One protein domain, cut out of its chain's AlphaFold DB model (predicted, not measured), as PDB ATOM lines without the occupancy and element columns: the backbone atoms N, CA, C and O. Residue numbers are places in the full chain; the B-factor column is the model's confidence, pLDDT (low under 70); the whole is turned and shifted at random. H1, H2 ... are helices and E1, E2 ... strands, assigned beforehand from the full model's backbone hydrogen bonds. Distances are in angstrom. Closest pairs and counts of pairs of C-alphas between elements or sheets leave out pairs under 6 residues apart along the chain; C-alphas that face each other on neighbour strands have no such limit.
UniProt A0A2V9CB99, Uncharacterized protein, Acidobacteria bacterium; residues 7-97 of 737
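What this domain is: This is residues 7 to 97 of the 737 residues of an uncharacterized protein of Acidobacteria bacterium (UniProt A0A2V9CB99). A short two-stranded ribbon, E1 with E2, runs through the middle of the domain, with the helix pair H1 and H3 on one side of it and the smaller pair H4 and H5, more loosely placed, on the other. The second half of H3, residues 33 to 40, packs on the ribbon near the end where E1 finishes and E2 begins; little H2 makes the corner between H1 and H3 far from the ribbon's centre, and the link from H4 to H5 swings out in a wide loop. The printed part has 91 residues, with five named helices and two named strands in the order H1, H2, H3, E1, H4, H5, E2; the sheet has the order E1 - E2 and is antiparallel, and the class is mixed, helices and strands. The whole is compact, with a radius of gyration of the C-alphas of 13.1 A, and its C-alphas span 37 by 30 by 24 A.

How they stand to each other: H1, residues 7 to 16, touches H3, residues 27 to 40; their closest C-alphas are those of Val 11 and Ile 31, 6.9 A apart. H1 and H3 run opposite ways at a shallow tilt of 34 degrees, only just short of steep. H2, residues 19 to 22, is close to H1 but not clearly touching, with the C-alphas of Tyr 14 and His 20 closest at 7.6 A. H2 and H3 only just touch, with 3 pairs of C-alphas within 8 A, and only at the corner by their link; H3 does so with residues 27 to 30 alone, and the closest C-alphas are those of His 20 and Tyr 30, 5.6 A apart. E1, residues 49 to 53, and E2, residues 90 to 96, are antiparallel neighbours, with 147 degrees between their directions. Across this pair N 51 and O 92 are 2.8 A apart and N 92 and O 51 are 2.9 A apart, both within hydrogen-bond range. H3 comes to 4.9 A from E2 at the C-alphas of Ala 37 and His 90, and to 6.5 A from E1 at those of Trp 38 and Leu 52. H4, residues 59 to 63, has its closest approach to E1 at the C-alphas of Ile 53 and Val 59, 7.1 A apart. H5, residues 75 to 81, touches H4, with the C-alphas of Val 59 and Glu 76 closest at 5.7 A. H5 and E2 have one pair of C-alphas within 8 A, those of Leu 79 and Val 92 at 7.4 A. Among the pairs that are apart are H3 and H5, and H1 and H5. In H1, H3, H4 and H5 every O i to N i+4 pair is within hydrogen-bond range; H2 is too short for such a pair.

Where its parts are: H1 begins at C-alpha 7, at (29.095, -14.429, -27.240), and is 14.3 A long from first to last C-alpha. H2 is 5.0 A long. H3, the longest helix with 14 residues, measures 20.0 A and ends at C-alpha 40, at (31.053, -2.884, -33.268). E1 measures 13.0 A, H4 6.2 A and H5 10.0 A. E2, the longest strand, measures 19.6 A and ends at C-alpha 96, at (42.530, -18.556, -37.549).

The domain as a whole: The two C-alphas farthest apart, those of Gly 24 and Ala 97, are 37.6 A from each other. The printed part has no cut. The link from H4 to H5, 11 residues, is long. The mean pLDDT of the printed part is 77.4; 27 residues are under 70, among them residues 44 to 48, 64 to 68, 76 to 87 and 95 to 97.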
ATOM      1  N   PHE A   7      29.496 -15.618 -27.983       83.44
ATOM      2  CA  PHE A   7      29.095 -14.429 -27.240       83.44
ATOM      3  C   PHE A   7      28.374 -14.760 -25.924       83.44
ATOM      4  O   PHE A   7      28.715 -14.209 -24.882       83.44
ATOM      5  N   GLU A   8      27.375 -15.646 -25.962       83.56
ATOM      6  CA  GLU A   8      26.577 -15.998 -24.784       83.56
ATOM      7  C   GLU A   8      27.438 -16.696 -23.734       83.56
ATOM      8  O   GLU A   8      27.345 -16.349 -22.562       83.56
ATOM      9  N   SER A   9      28.325 -17.607 -24.149       81.75
ATOM     10  CA  SER A   9      29.253 -18.278 -23.234       81.75
ATOM     11  C   SER A   9      30.199 -17.290 -22.544       81.75
ATOM     12  O   SER A   9      30.310 -17.316 -21.322       81.75
ATOM     13  N   SER A  10      30.823 -16.371 -23.291       81.81
ATOM     14  CA  SER A  10      31.718 -15.363 -22.706       81.81
ATOM     15  C   SER A  10      30.997 -14.421 -21.742       81.81
ATOM     16  O   SER A  10      31.504 -14.135 -20.660       81.81
ATOM     17  N   VAL A  11      29.804 -13.946 -22.108       87.62
ATOM     18  CA  VAL A  11      29.032 -13.038 -21.251       87.62
ATOM     19  C   VAL A  11      28.548 -13.749 -19.990       87.62
ATOM     20  O   VAL A  11      28.593 -13.157 -18.914       87.62
ATOM     21  N   LEU A  12      28.134 -15.014 -20.092       87.12
ATOM     22  CA  LEU A  12      27.699 -15.796 -18.938       87.12
ATOM     23  C   LEU A  12      28.841 -15.982 -17.930       87.12
ATOM     24  O   LEU A  12      28.651 -15.680 -16.754       87.12
ATOM     25  N   GLU A  13      30.047 -16.331 -18.389       85.44
ATOM     26  CA  GLU A  13      31.231 -16.384 -17.519       85.44
ATOM     27  C   GLU A  13      31.533 -15.035 -16.845       85.44
ATOM     28  O   GLU A  13      31.921 -14.983 -15.679       85.44
ATOM     29  N   TYR A  14      31.372 -13.919 -17.561       89.12
ATOM     30  CA  TYR A  14      31.621 -12.580 -17.010       89.12
ATOM     31  C   TYR A  14      30.595 -12.181 -15.952       89.12
ATOM     32  O   TYR A  14      30.933 -11.524 -14.959       89.12
ATOM     33  N   LEU A  15      29.342 -12.591 -16.143       89.00
ATOM     34  CA  LEU A  15      28.287 -12.408 -15.158       89.00
ATOM     35  C   LEU A  15      28.546 -13.262 -13.913       89.00
ATOM     36  O   LEU A  15      28.469 -12.725 -12.808       89.00
ATOM     37  N   GLU A  16      28.927 -14.532 -14.082       88.81
ATOM     38  CA  GLU A  16      29.305 -15.436 -12.985       88.81
ATOM     39  C   GLU A  16      30.525 -14.925 -12.203       88.81
ATOM     40  O   GLU A  16      30.552 -14.997 -10.976       88.81
ATOM     41  N   ALA A  17      31.498 -14.319 -12.889       84.69
ATOM     42  CA  ALA A  17      32.654 -13.666 -12.273       84.69
ATOM     43  C   ALA A  17      32.328 -12.309 -11.605       84.69
ATOM     44  O   ALA A  17      33.226 -11.645 -11.077       84.69
ATOM     45  N   GLY A  18      31.066 -11.860 -11.634       89.00
ATOM     46  CA  GLY A  18      30.616 -10.635 -10.967       89.00
ATOM     47  C   GLY A  18      31.152  -9.339 -11.585       89.00
ATOM     48  O   GLY A  18      31.210  -8.310 -10.905       89.00
ATOM     49  N   LEU A  19      31.559  -9.349 -12.864       89.19
ATOM     50  CA  LEU A  19      32.151  -8.166 -13.508       89.19
ATOM     51  C   LEU A  19      31.161  -6.997 -13.610       89.19
ATOM     52  O   LEU A  19      31.544  -5.846 -13.399       89.19
ATOM     53  N   HIS A  20      29.877  -7.286 -13.833       90.75
ATOM     54  CA  HIS A  20      28.800  -6.292 -13.826       90.75
ATOM     55  C   HIS A  20      28.696  -5.553 -12.480       90.75
ATOM     56  O   HIS A  20      28.656  -4.323 -12.448       90.75
ATOM     57  N   THR A  21      28.771  -6.284 -11.360       89.62
ATOM     58  CA  THR A  21      28.763  -5.707 -10.008       89.62
ATOM     59  C   THR A  21      30.006  -4.858  -9.757       89.62
ATOM     60  O   THR A  21      29.901  -3.760  -9.218       89.62
ATOM     61  N   ARG A  22      31.187  -5.324 -10.192       86.62
ATOM     62  CA  ARG A  22      32.447  -4.569 -10.073       86.62
ATOM     63  C   ARG A  22      32.432  -3.256 -10.858       86.62
ATOM     64  O   ARG A  22      33.086  -2.305 -10.443       86.62
ATOM     65  N   ARG A  23      31.689  -3.200 -11.966       87.31
ATOM     66  CA  ARG A  23      31.450  -1.976 -12.748       87.31
ATOM     67  C   ARG A  23      30.313  -1.110 -12.194       87.31
ATOM     68  O   ARG A  23      30.114  -0.010 -12.697       87.31
ATOM     69  N   GLY A  24      29.585  -1.577 -11.178       90.56
ATOM     70  CA  GLY A  24      28.473  -0.847 -10.569       90.56
ATOM     71  C   GLY A  24      27.225  -0.751 -11.450       90.56
ATOM     72  O   GLY A  24      26.463   0.199 -11.296       90.56
ATOM     73  N   ILE A  25      27.016  -1.702 -12.370       93.38
ATOM     74  CA  ILE A  25      25.877  -1.716 -13.303       93.38
ATOM     75  C   ILE A  25      25.047  -2.998 -13.173       93.38
ATOM     76  O   ILE A  25      25.514  -4.005 -12.631       93.38
ATOM     77  N   THR A  26      23.800  -2.975 -13.661       95.06
ATOM     78  CA  THR A  26      22.938  -4.170 -13.640       95.06
ATOM     79  C   THR A  26      23.413  -5.214 -14.650       95.06
ATOM     80  O   THR A  26      24.158  -4.908 -15.586       95.06
ATOM     81  N   ALA A  27      22.975  -6.464 -14.480       92.56
ATOM     82  CA  ALA A  27      23.274  -7.523 -15.438       92.56
ATOM     83  C   ALA A  27      22.715  -7.195 -16.835       92.56
ATOM     84  O   ALA A  27      23.414  -7.413 -17.825       92.56
ATOM     85  N   GLU A  28      21.509  -6.614 -16.940       93.88
ATOM     86  CA  GLU A  28      20.951  -6.215 -18.239       93.88
ATOM     87  C   GLU A  28      21.786  -5.122 -18.912       93.88
ATOM     88  O   GLU A  28      22.061  -5.203 -20.111       93.88
ATOM     89  N   GLU A  29      22.228  -4.118 -18.147       91.50
ATOM     90  CA  GLU A  29      23.070  -3.045 -18.676       91.50
ATOM     91  C   GLU A  29      24.438  -3.582 -19.125       91.50
ATOM     92  O   GLU A  29      24.932  -3.212 -20.193       91.50
ATOM     93  N   TYR A  30      25.025  -4.508 -18.361       93.56
ATOM     94  CA  TYR A  30      26.279  -5.171 -18.719       93.56
ATOM     95  C   TYR A  30      26.152  -5.964 -20.026       93.56
ATOM     96  O   TYR A  30      26.954  -5.773 -20.939       93.56
ATOM     97  N   ILE A  31      25.101  -6.785 -20.170       93.69
ATOM     98  CA  ILE A  31      24.831  -7.549 -21.400       93.69
ATOM     99  C   ILE A  31      24.680  -6.608 -22.602       93.69
ATOM    100  O   ILE A  31      25.233  -6.881 -23.672       93.69
ATOM    101  N   ALA A  32      23.970  -5.485 -22.441       91.62
ATOM    102  CA  ALA A  32      23.796  -4.499 -23.504       91.62
ATOM    103  C   ALA A  32      25.131  -3.865 -23.934       91.62
ATOM    104  O   ALA A  32      25.380  -3.715 -25.134       91.62
ATOM    105  N   ARG A  33      26.024  -3.552 -22.983       92.06
ATOM    106  CA  ARG A  33      27.379  -3.055 -23.286       92.06
ATOM    107  C   ARG A  33      28.227  -4.100 -24.004       92.06
ATOM    108  O   ARG A  33      28.820  -3.783 -25.034       92.06
ATOM    109  N   CYS A  34      28.227  -5.345 -23.528       90.38
ATOM    110  CA  CYS A  34      28.909  -6.455 -24.195       90.38
ATOM    111  C   CYS A  34      28.417  -6.634 -25.634       90.38
ATOM    112  O   CYS A  34      29.228  -6.781 -26.548       90.38
ATOM    113  N   ARG A  35      27.095  -6.586 -25.855       92.12
ATOM    114  CA  ARG A  35      26.498  -6.705 -27.191       92.12
ATOM    115  C   ARG A  35      26.938  -5.556 -28.096       92.12
ATOM    116  O   ARG A  35      27.393  -5.808 -29.204       92.12
ATOM    117  N   LYS A  36      26.894  -4.314 -27.605       90.00
ATOM    118  CA  LYS A  36      27.362  -3.138 -28.351       90.00
ATOM    119  C   LYS A  36      28.828  -3.281 -28.780       90.00
ATOM    120  O   LYS A  36      29.148  -3.032 -29.940       90.00
ATOM    121  N   ALA A  37      29.704  -3.709 -27.869       88.12
ATOM    122  CA  ALA A  37      31.109  -3.964 -28.177       88.12
ATOM    123  C   ALA A  37      31.264  -5.064 -29.241       88.12
ATOM    124  O   ALA A  37      31.967  -4.871 -30.233       88.12
ATOM    125  N   TRP A  38      30.556  -6.183 -29.080       88.56
ATOM    126  CA  TRP A  38      30.573  -7.307 -30.014       88.56
ATOM    127  C   TRP A  38      30.116  -6.929 -31.426       88.56
ATOM    128  O   TRP A  38      30.748  -7.320 -32.411       88.56
ATOM    129  N   ASP A  39      29.044  -6.147 -31.532       86.94
ATOM    130  CA  ASP A  39      28.471  -5.720 -32.809       86.94
ATOM    131  C   ASP A  39      29.351  -4.669 -33.502       86.94
ATOM    132  O   ASP A  39      29.414  -4.629 -34.727       86.94
ATOM    133  N   SER A  40      30.099  -3.869 -32.733       83.19
ATOM    134  CA  SER A  40      31.053  -2.884 -33.268       83.19
ATOM    135  C   SER A  40      32.337  -3.500 -33.844       83.19
ATOM    136  O   SER A  40      33.060  -2.845 -34.601       83.19
ATOM    137  N   CYS A  41      32.633  -4.757 -33.502       81.44
ATOM    138  CA  CYS A  41      33.780  -5.488 -34.023       81.44
ATOM    139  C   CYS A  41      33.434  -6.111 -35.379       81.44
ATOM    140  O   CYS A  41      32.471  -6.869 -35.496       81.44
ATOM    141  N   HIS A  42      34.222  -5.810 -36.407       78.44
ATOM    142  CA  HIS A  42      33.995  -6.290 -37.768       78.44
ATOM    143  C   HIS A  42      35.119  -7.269 -38.136       78.44
ATOM    144  O   HIS A  42      36.238  -6.821 -38.382       78.44
ATOM    145  N   PRO A  43      34.866  -8.591 -38.123       70.88
ATOM    146  CA  PRO A  43      35.878  -9.584 -38.445       70.88
ATOM    147  C   PRO A  43      36.224  -9.492 -39.933       70.88
ATOM    148  O   PRO A  43      35.349  -9.262 -40.772       70.88
ATOM    149  N   THR A  44      37.499  -9.661 -40.260       66.38
ATOM    150  CA  THR A  44      37.988  -9.717 -41.644       66.38
ATOM    151  C   THR A  44      38.082 -11.170 -42.107       66.38
ATOM    152  O   THR A  44      37.918 -12.098 -41.314       66.38
ATOM    153  N   SER A  45      38.365 -11.395 -43.395       62.59
ATOM    154  CA  SER A  45      38.642 -12.743 -43.917       62.59
ATOM    155  C   SER A  45      39.825 -13.425 -43.224       62.59
ATOM    156  O   SER A  45      39.856 -14.651 -43.146       62.59
ATOM    157  N   ASP A  46      40.775 -12.634 -42.722       58.19
ATOM    158  CA  ASP A  46      41.984 -13.117 -42.054       58.19
ATOM    159  C   ASP A  46      41.805 -13.221 -40.532       58.19
ATOM    160  O   ASP A  46      42.501 -14.005 -39.895       58.19
ATOM    161  N   CYS A  47      40.825 -12.502 -39.968       66.00
ATOM    162  CA  CYS A  47      40.447 -12.514 -38.553       66.00
ATOM    163  C   CYS A  47      38.957 -12.835 -38.357       66.00
ATOM    164  O   CYS A  47      38.192 -11.950 -37.960       66.00
ATOM    165  N   PRO A  48      38.509 -14.074 -38.645       67.19
ATOM    166  CA  PRO A  48      37.088 -14.412 -38.660       67.19
ATOM    167  C   PRO A  48      36.470 -14.526 -37.259       67.19
ATOM    168  O   PRO A  48      35.244 -14.475 -37.123       67.19
ATOM    169  N   PHE A  49      37.281 -14.698 -36.211       74.31
ATOM    170  CA  PHE A  49      36.790 -14.908 -34.852       74.31
ATOM    171  C   PHE A  49      36.696 -13.601 -34.075       74.31
ATOM    172  O   PHE A  49      37.513 -12.706 -34.238       74.31
ATOM    173  N   LYS A  50      35.712 -13.515 -33.183       81.38
ATOM    174  CA  LYS A  50      35.532 -12.389 -32.265       81.38
ATOM    175  C   LYS A  50      35.841 -12.828 -30.842       81.38
ATOM    176  O   LYS A  50      35.369 -13.878 -30.407       81.38
ATOM    177  N   LEU A  51      36.580 -11.998 -30.119       81.38
ATOM    178  CA  LEU A  51      36.871 -12.167 -28.704       81.38
ATOM    179  C   LEU A  51      36.382 -10.941 -27.938       81.38
ATOM    180  O   LEU A  51      36.828  -9.827 -28.199       81.38
ATOM    181  N   LEU A  52      35.480 -11.148 -26.981       85.56
ATOM    182  CA  LEU A  52      35.014 -10.089 -26.093       85.56
ATOM    183  C   LEU A  52      35.986  -9.941 -24.919       85.56
ATOM    184  O   LEU A  52      36.265 -10.925 -24.240       85.56
ATOM    185  N   ILE A  53      36.460  -8.731 -24.643       83.25
ATOM    186  CA  ILE A  53      37.426  -8.435 -23.582       83.25
ATOM    187  C   ILE A  53      36.820  -7.410 -22.625       83.25
ATOM    188  O   ILE A  53      36.412  -6.320 -23.024       83.25
ATOM    189  N   ASP A  54      36.790  -7.762 -21.341       85.06
ATOM    190  CA  ASP A  54      36.537  -6.822 -20.254       85.06
ATOM    191  C   ASP A  54      37.870  -6.538 -19.534       85.06
ATOM    192  O   ASP A  54      38.407  -7.457 -18.913       85.06
ATOM    193  N   PRO A  55      38.395  -5.295 -19.558       79.00
ATOM    194  CA  PRO A  55      39.641  -4.919 -18.877       79.00
ATOM    195  C   PRO A  55      39.704  -5.242 -17.375       79.00
ATOM    196  O   PRO A  55      40.783  -5.286 -16.787       79.00
ATOM    197  N   LEU A  56      38.559  -5.473 -16.721       79.69
ATOM    198  CA  LEU A  56      38.500  -5.889 -15.321       79.69
ATOM    199  C   LEU A  56      38.860  -7.367 -15.098       79.69
ATOM    200  O   LEU A  56      39.042  -7.765 -13.939       79.69
ATOM    201  N   ARG A  57      38.963  -8.174 -16.159       79.31
ATOM    202  CA  ARG A  57      39.425  -9.569 -16.134       79.31
ATOM    203  C   ARG A  57      40.773  -9.658 -16.867       79.31
ATOM    204  O   ARG A  57      40.895  -9.108 -17.959       79.31
ATOM    205  N   PRO A  58      41.790 -10.340 -16.306       71.00
ATOM    206  CA  PRO A  58      43.045 -10.567 -17.015       71.00
ATOM    207  C   PRO A  58      42.796 -11.243 -18.365       71.00
ATOM    208  O   PRO A  58      42.079 -12.238 -18.448       71.00
ATOM    209  N   VAL A  59      43.406 -10.721 -19.426       70.38
ATOM    210  CA  VAL A  59      43.254 -11.259 -20.787       70.38
ATOM    211  C   VAL A  59      43.714 -12.717 -20.856       70.38
ATOM    212  O   VAL A  59      43.092 -13.538 -21.528       70.38
ATOM    213  N   SER A  60      44.746 -13.085 -20.099       66.75
ATOM    214  CA  SER A  60      45.165 -14.481 -19.970       66.75
ATOM    215  C   SER A  60      44.094 -15.412 -19.381       66.75
ATOM    216  O   SER A  60      44.087 -16.582 -19.752       66.75
ATOM    217  N   ASP A  61      43.168 -14.928 -18.548       71.00
ATOM    218  CA  ASP A  61      42.037 -15.720 -18.031       71.00
ATOM    219  C   ASP A  61      40.879 -15.816 -19.029       71.00
ATOM    220  O   ASP A  61      40.034 -16.700 -18.910       71.00
ATOM    221  N   VAL A  62      40.805 -14.883 -19.982       71.75
ATOM    222  CA  VAL A  62      39.840 -14.910 -21.094       71.75
ATOM    223  C   VAL A  62      40.304 -15.888 -22.175       71.75
ATOM    224  O   VAL A  62      39.497 -16.586 -22.785       71.75
ATOM    225  N   LEU A  63      41.615 -15.948 -22.418       71.00
ATOM    226  CA  LEU A  63      42.201 -16.789 -23.459       71.00
ATOM    227  C   LEU A  63      42.425 -18.244 -23.020       71.00
ATOM    228  O   LEU A  63      42.349 -19.140 -23.861       71.00
ATOM    229  N   ARG A  64      42.714 -18.491 -21.736       69.81
ATOM    230  CA  ARG A  64      42.945 -19.848 -21.220       69.81
ATOM    231  C   ARG A  64      41.631 -20.587 -21.005       69.81
ATOM    232  O   ARG A  64      40.837 -20.224 -20.147       69.81
ATOM    233  N   SER A  65      41.474 -21.698 -21.713       66.00
ATOM    234  CA  SER A  65      40.489 -22.743 -21.407       66.00
ATOM    235  C   SER A  65      41.062 -23.828 -20.488       66.00
ATOM    236  O   SER A  65      40.330 -24.436 -19.712       66.00
ATOM    237  N   SER A  66      42.376 -24.052 -20.542       61.34
ATOM    238  CA  SER A  66      43.100 -25.040 -19.741       61.34
ATOM    239  C   SER A  66      44.407 -24.459 -19.202       61.34
ATOM    240  O   SER A  66      45.010 -23.557 -19.785       61.34
ATOM    241  N   LYS A  67      44.910 -25.012 -18.088       66.75
ATOM    242  CA  LYS A  67      46.250 -24.674 -17.565       66.75
ATOM    243  C   LYS A  67      47.371 -25.057 -18.536       66.75
ATOM    244  O   LYS A  67      48.471 -24.530 -18.412       66.75
ATOM    245  N   GLN A  68      47.092 -25.980 -19.455       68.19
ATOM    246  CA  GLN A  68      48.034 -26.463 -20.461       68.19
ATOM    247  C   GLN A  68      48.051 -25.597 -21.729       68.19
ATOM    248  O   GLN A  68      48.927 -25.795 -22.568       68.19
ATOM    249  N   ASP A  69      47.129 -24.640 -21.868       80.00
ATOM    250  CA  ASP A  69      47.092 -23.746 -23.025       80.00
ATOM    251  C   ASP A  69      48.332 -22.848 -23.048       80.00
ATOM    252  O   ASP A  69      48.808 -22.363 -22.012       80.00
ATOM    253  N   TYR A  70      48.856 -22.606 -24.246       84.06
ATOM    254  CA  TYR A  70      49.941 -21.654 -24.437       84.06
ATOM    255  C   TYR A  70      49.368 -20.298 -24.840       84.06
ATOM    256  O   TYR A  70      48.763 -20.150 -25.898       84.06
ATOM    257  N   ILE A  71      49.597 -19.288 -24.006       81.31
ATOM    258  CA  ILE A  71      49.285 -17.899 -24.330       81.31
ATOM    259  C   ILE A  71      50.603 -17.182 -24.564       81.31
ATOM    260  O   ILE A  71      51.424 -17.101 -23.649       81.31
ATOM    261  N   HIS A  72      50.800 -16.669 -25.777       78.62
ATOM    262  CA  HIS A  72      51.998 -15.920 -26.125       78.62
ATOM    263  C   HIS A  72      52.215 -14.767 -25.142       78.62
ATOM    264  O   HIS A  72      51.285 -14.030 -24.817       78.62
ATOM    265  N   TRP A  73      53.448 -14.583 -24.677       70.25
ATOM    266  CA  TRP A  73      53.761 -13.652 -23.588       70.25
ATOM    267  C   TRP A  73      53.385 -12.184 -23.866       70.25
ATOM    268  O   TRP A  73      53.134 -11.434 -22.927       70.25
ATOM    269  N   ARG A  74      53.292 -11.785 -25.143       68.44
ATOM    270  CA  ARG A  74      52.819 -10.453 -25.588       68.44
ATOM    271  C   ARG A  74      51.321 -10.350 -25.877       68.44
ATOM    272  O   ARG A  74      50.864  -9.282 -26.272       68.44
ATOM    273  N   ALA A  75      50.561 -11.431 -25.724       71.69
ATOM    274  CA  ALA A  75      49.140 -11.458 -26.070       71.69
ATOM    275  C   ALA A  75      48.360 -10.327 -25.384       71.69
ATOM    276  O   ALA A  75      47.587  -9.630 -26.030       71.69
ATOM    277  N   GLU A  76      48.607 -10.111 -24.091       66.12
ATOM    278  CA  GLU A  76      47.909  -9.075 -23.328       66.12
ATOM    279  C   GLU A  76      48.302  -7.659 -23.766       66.12
ATOM    280  O   GLU A  76      47.438  -6.793 -23.828       66.12
ATOM    281  N   ASP A  77      49.576  -7.413 -24.099       64.19
ATOM    282  CA  ASP A  77      50.024  -6.074 -24.510       64.19
ATOM    283  C   ASP A  77      49.422  -5.664 -25.845       64.19
ATOM    284  O   ASP A  77      49.061  -4.507 -26.020       64.19
ATOM    285  N   LEU A  78      49.291  -6.613 -26.771       63.31
ATOM    286  CA  LEU A  78      48.735  -6.362 -28.095       63.31
ATOM    287  C   LEU A  78      47.221  -6.199 -28.054       63.31
ATOM    288  O   LEU A  78      46.695  -5.277 -28.668       63.31
ATOM    289  N   LEU A  79      46.531  -7.039 -27.280       65.94
ATOM    290  CA  LEU A  79      45.091  -6.891 -27.075       65.94
ATOM    291  C   LEU A  79      44.756  -5.590 -26.327       65.94
ATOM    292  O   LEU A  79      43.698  -5.017 -26.556       65.94
ATOM    293  N   ALA A  80      45.668  -5.090 -25.484       62.66
ATOM    294  CA  ALA A  80      45.531  -3.796 -24.816       62.66
ATOM    295  C   ALA A  80      45.963  -2.593 -25.678       62.66
ATOM    296  O   ALA A  80      45.512  -1.478 -25.422       62.66
ATOM    297  N   ALA A  81      46.843  -2.787 -26.666       56.28
ATOM    298  CA  ALA A  81      47.317  -1.725 -27.556       56.28
ATOM    299  C   ALA A  81      46.282  -1.322 -28.616       56.28
ATOM    300  O   ALA A  81      46.424  -0.266 -29.228       56.28
ATOM    301  N   ASP A  82      45.250  -2.139 -28.835       53.34
ATOM    302  CA  ASP A  82      44.394  -2.013 -30.011       53.34
ATOM    303  C   ASP A  82      43.334  -0.890 -29.935       53.34
ATOM    304  O   ASP A  82      42.663  -0.697 -30.944       53.34
ATOM    305  N   ARG A  83      43.154  -0.121 -28.827       54.28
ATOM    306  CA  ARG A  83      42.204   1.036 -28.749       54.28
ATOM    307  C   ARG A  83      42.480   2.117 -27.677       54.28
ATOM    308  O   ARG A  83      43.105   1.861 -26.653       54.28
ATOM    309  N   ASP A  84      41.882   3.295 -27.923       46.53
ATOM    310  CA  ASP A  84      41.976   4.584 -27.198       46.53
ATOM    311  C   ASP A  84      41.396   4.639 -25.768       46.53
ATOM    312  O   ASP A  84      41.733   5.557 -25.022       46.53
ATOM    313  N   ASP A  85      40.535   3.703 -25.353       53.44
ATOM    314  CA  ASP A  85      39.945   3.713 -24.004       53.44
ATOM    315  C   ASP A  85      40.108   2.346 -23.331       53.44
ATOM    316  O   ASP A  85      39.267   1.452 -23.444       53.44
ATOM    317  N   GLN A  86      41.233   2.179 -22.630       58.69
ATOM    318  CA  GLN A  86      41.618   0.944 -21.932       58.69
ATOM    319  C   GLN A  86      40.677   0.576 -20.762       58.69
ATOM    320  O   GLN A  86      40.914  -0.420 -20.077       58.69
ATOM    321  N   SER A  87      39.622   1.360 -20.501       63.00
ATOM    322  CA  SER A  87      38.737   1.193 -19.343       63.00
ATOM    323  C   SER A  87      37.403   0.480 -19.636       63.00
ATOM    324  O   SER A  87      36.795  -0.091 -18.712       63.00
ATOM    325  N   ASP A  88      36.951   0.435 -20.896       78.94
ATOM    326  CA  ASP A  88      35.637  -0.118 -21.270       78.94
ATOM    327  C   ASP A  88      35.705  -1.477 -21.996       78.94
ATOM    328  O   ASP A  88      36.744  -1.918 -22.501       78.94
ATOM    329  N   ILE A  89      34.572  -2.185 -21.995       86.19
ATOM    330  CA  ILE A  89      34.411  -3.498 -22.630       86.19
ATOM    331  C   ILE A  89      34.551  -3.336 -24.145       86.19
ATOM    332  O   ILE A  89      33.864  -2.521 -24.759       86.19
ATOM    333  N   HIS A  90      35.396  -4.152 -24.767       83.50
ATOM    334  CA  HIS A  90      35.646  -4.097 -26.205       83.50
ATOM    335  C   HIS A  90      35.691  -5.498 -26.817       83.50
ATOM    336  O   HIS A  90      35.657  -6.509 -26.121       83.50
ATOM    337  N   CYS A  91      35.709  -5.569 -28.145       83.44
ATOM    338  CA  CYS A  91      35.775  -6.826 -28.877       83.44
ATOM    339  C   CYS A  91      36.876  -6.753 -29.934       83.44
ATOM    340  O   CYS A  91      36.923  -5.798 -30.712       83.44
ATOM    341  N   VAL A  92      37.729  -7.775 -29.972       78.31
ATOM    342  CA  VAL A  92      38.873  -7.884 -30.886       78.31
ATOM    343  C   VAL A  92      38.625  -9.007 -31.887       78.31
ATOM    344  O   VAL A  92      38.080 -10.054 -31.530       78.31
ATOM    345  N   ALA A  93      39.000  -8.779 -33.145       75.00
ATOM    346  CA  ALA A  93      38.969  -9.806 -34.175       75.00
ATOM    347  C   ALA A  93      40.282 -10.604 -34.148       75.00
ATOM    348  O   ALA A  93      41.364 -10.021 -34.128       75.00
ATOM    349  N   VAL A  94      40.192 -11.931 -34.145       72.94
ATOM    350  CA  VAL A  94      41.334 -12.845 -34.025       72.94
ATOM    351  C   VAL A  94      41.379 -13.765 -35.243       72.94
ATOM    352  O   VAL A  94      40.346 -14.266 -35.700       72.94
ATOM    353  N   GLY A  95      42.587 -13.978 -35.762       66.06
ATOM    354  CA  GLY A  95      42.872 -14.888 -36.863       66.06
ATOM    355  C   GLY A  95      42.676 -16.354 -36.519       66.06
ATOM    356  O   GLY A  95      42.955 -16.795 -35.402       66.06
ATOM    357  N   GLU A  96      42.241 -17.125 -37.511       63.12
ATOM    358  CA  GLU A  96      42.530 -18.556 -37.549       63.12
ATOM    359  C   GLU A  96      43.956 -18.700 -38.074       63.12
ATOM    360  O   GLU A  96      44.272 -18.126 -39.120       63.12
ATOM    361  N   ALA A  97      44.837 -19.417 -37.373       56.78
ATOM    362  CA  ALA A  97      46.163 -19.649 -37.936       56.78
ATOM    363  C   ALA A  97      46.019 -20.554 -39.165       56.78
ATOM    364  O   ALA A  97      45.734 -21.747 -39.050       56.78
TER     365      ALA A  97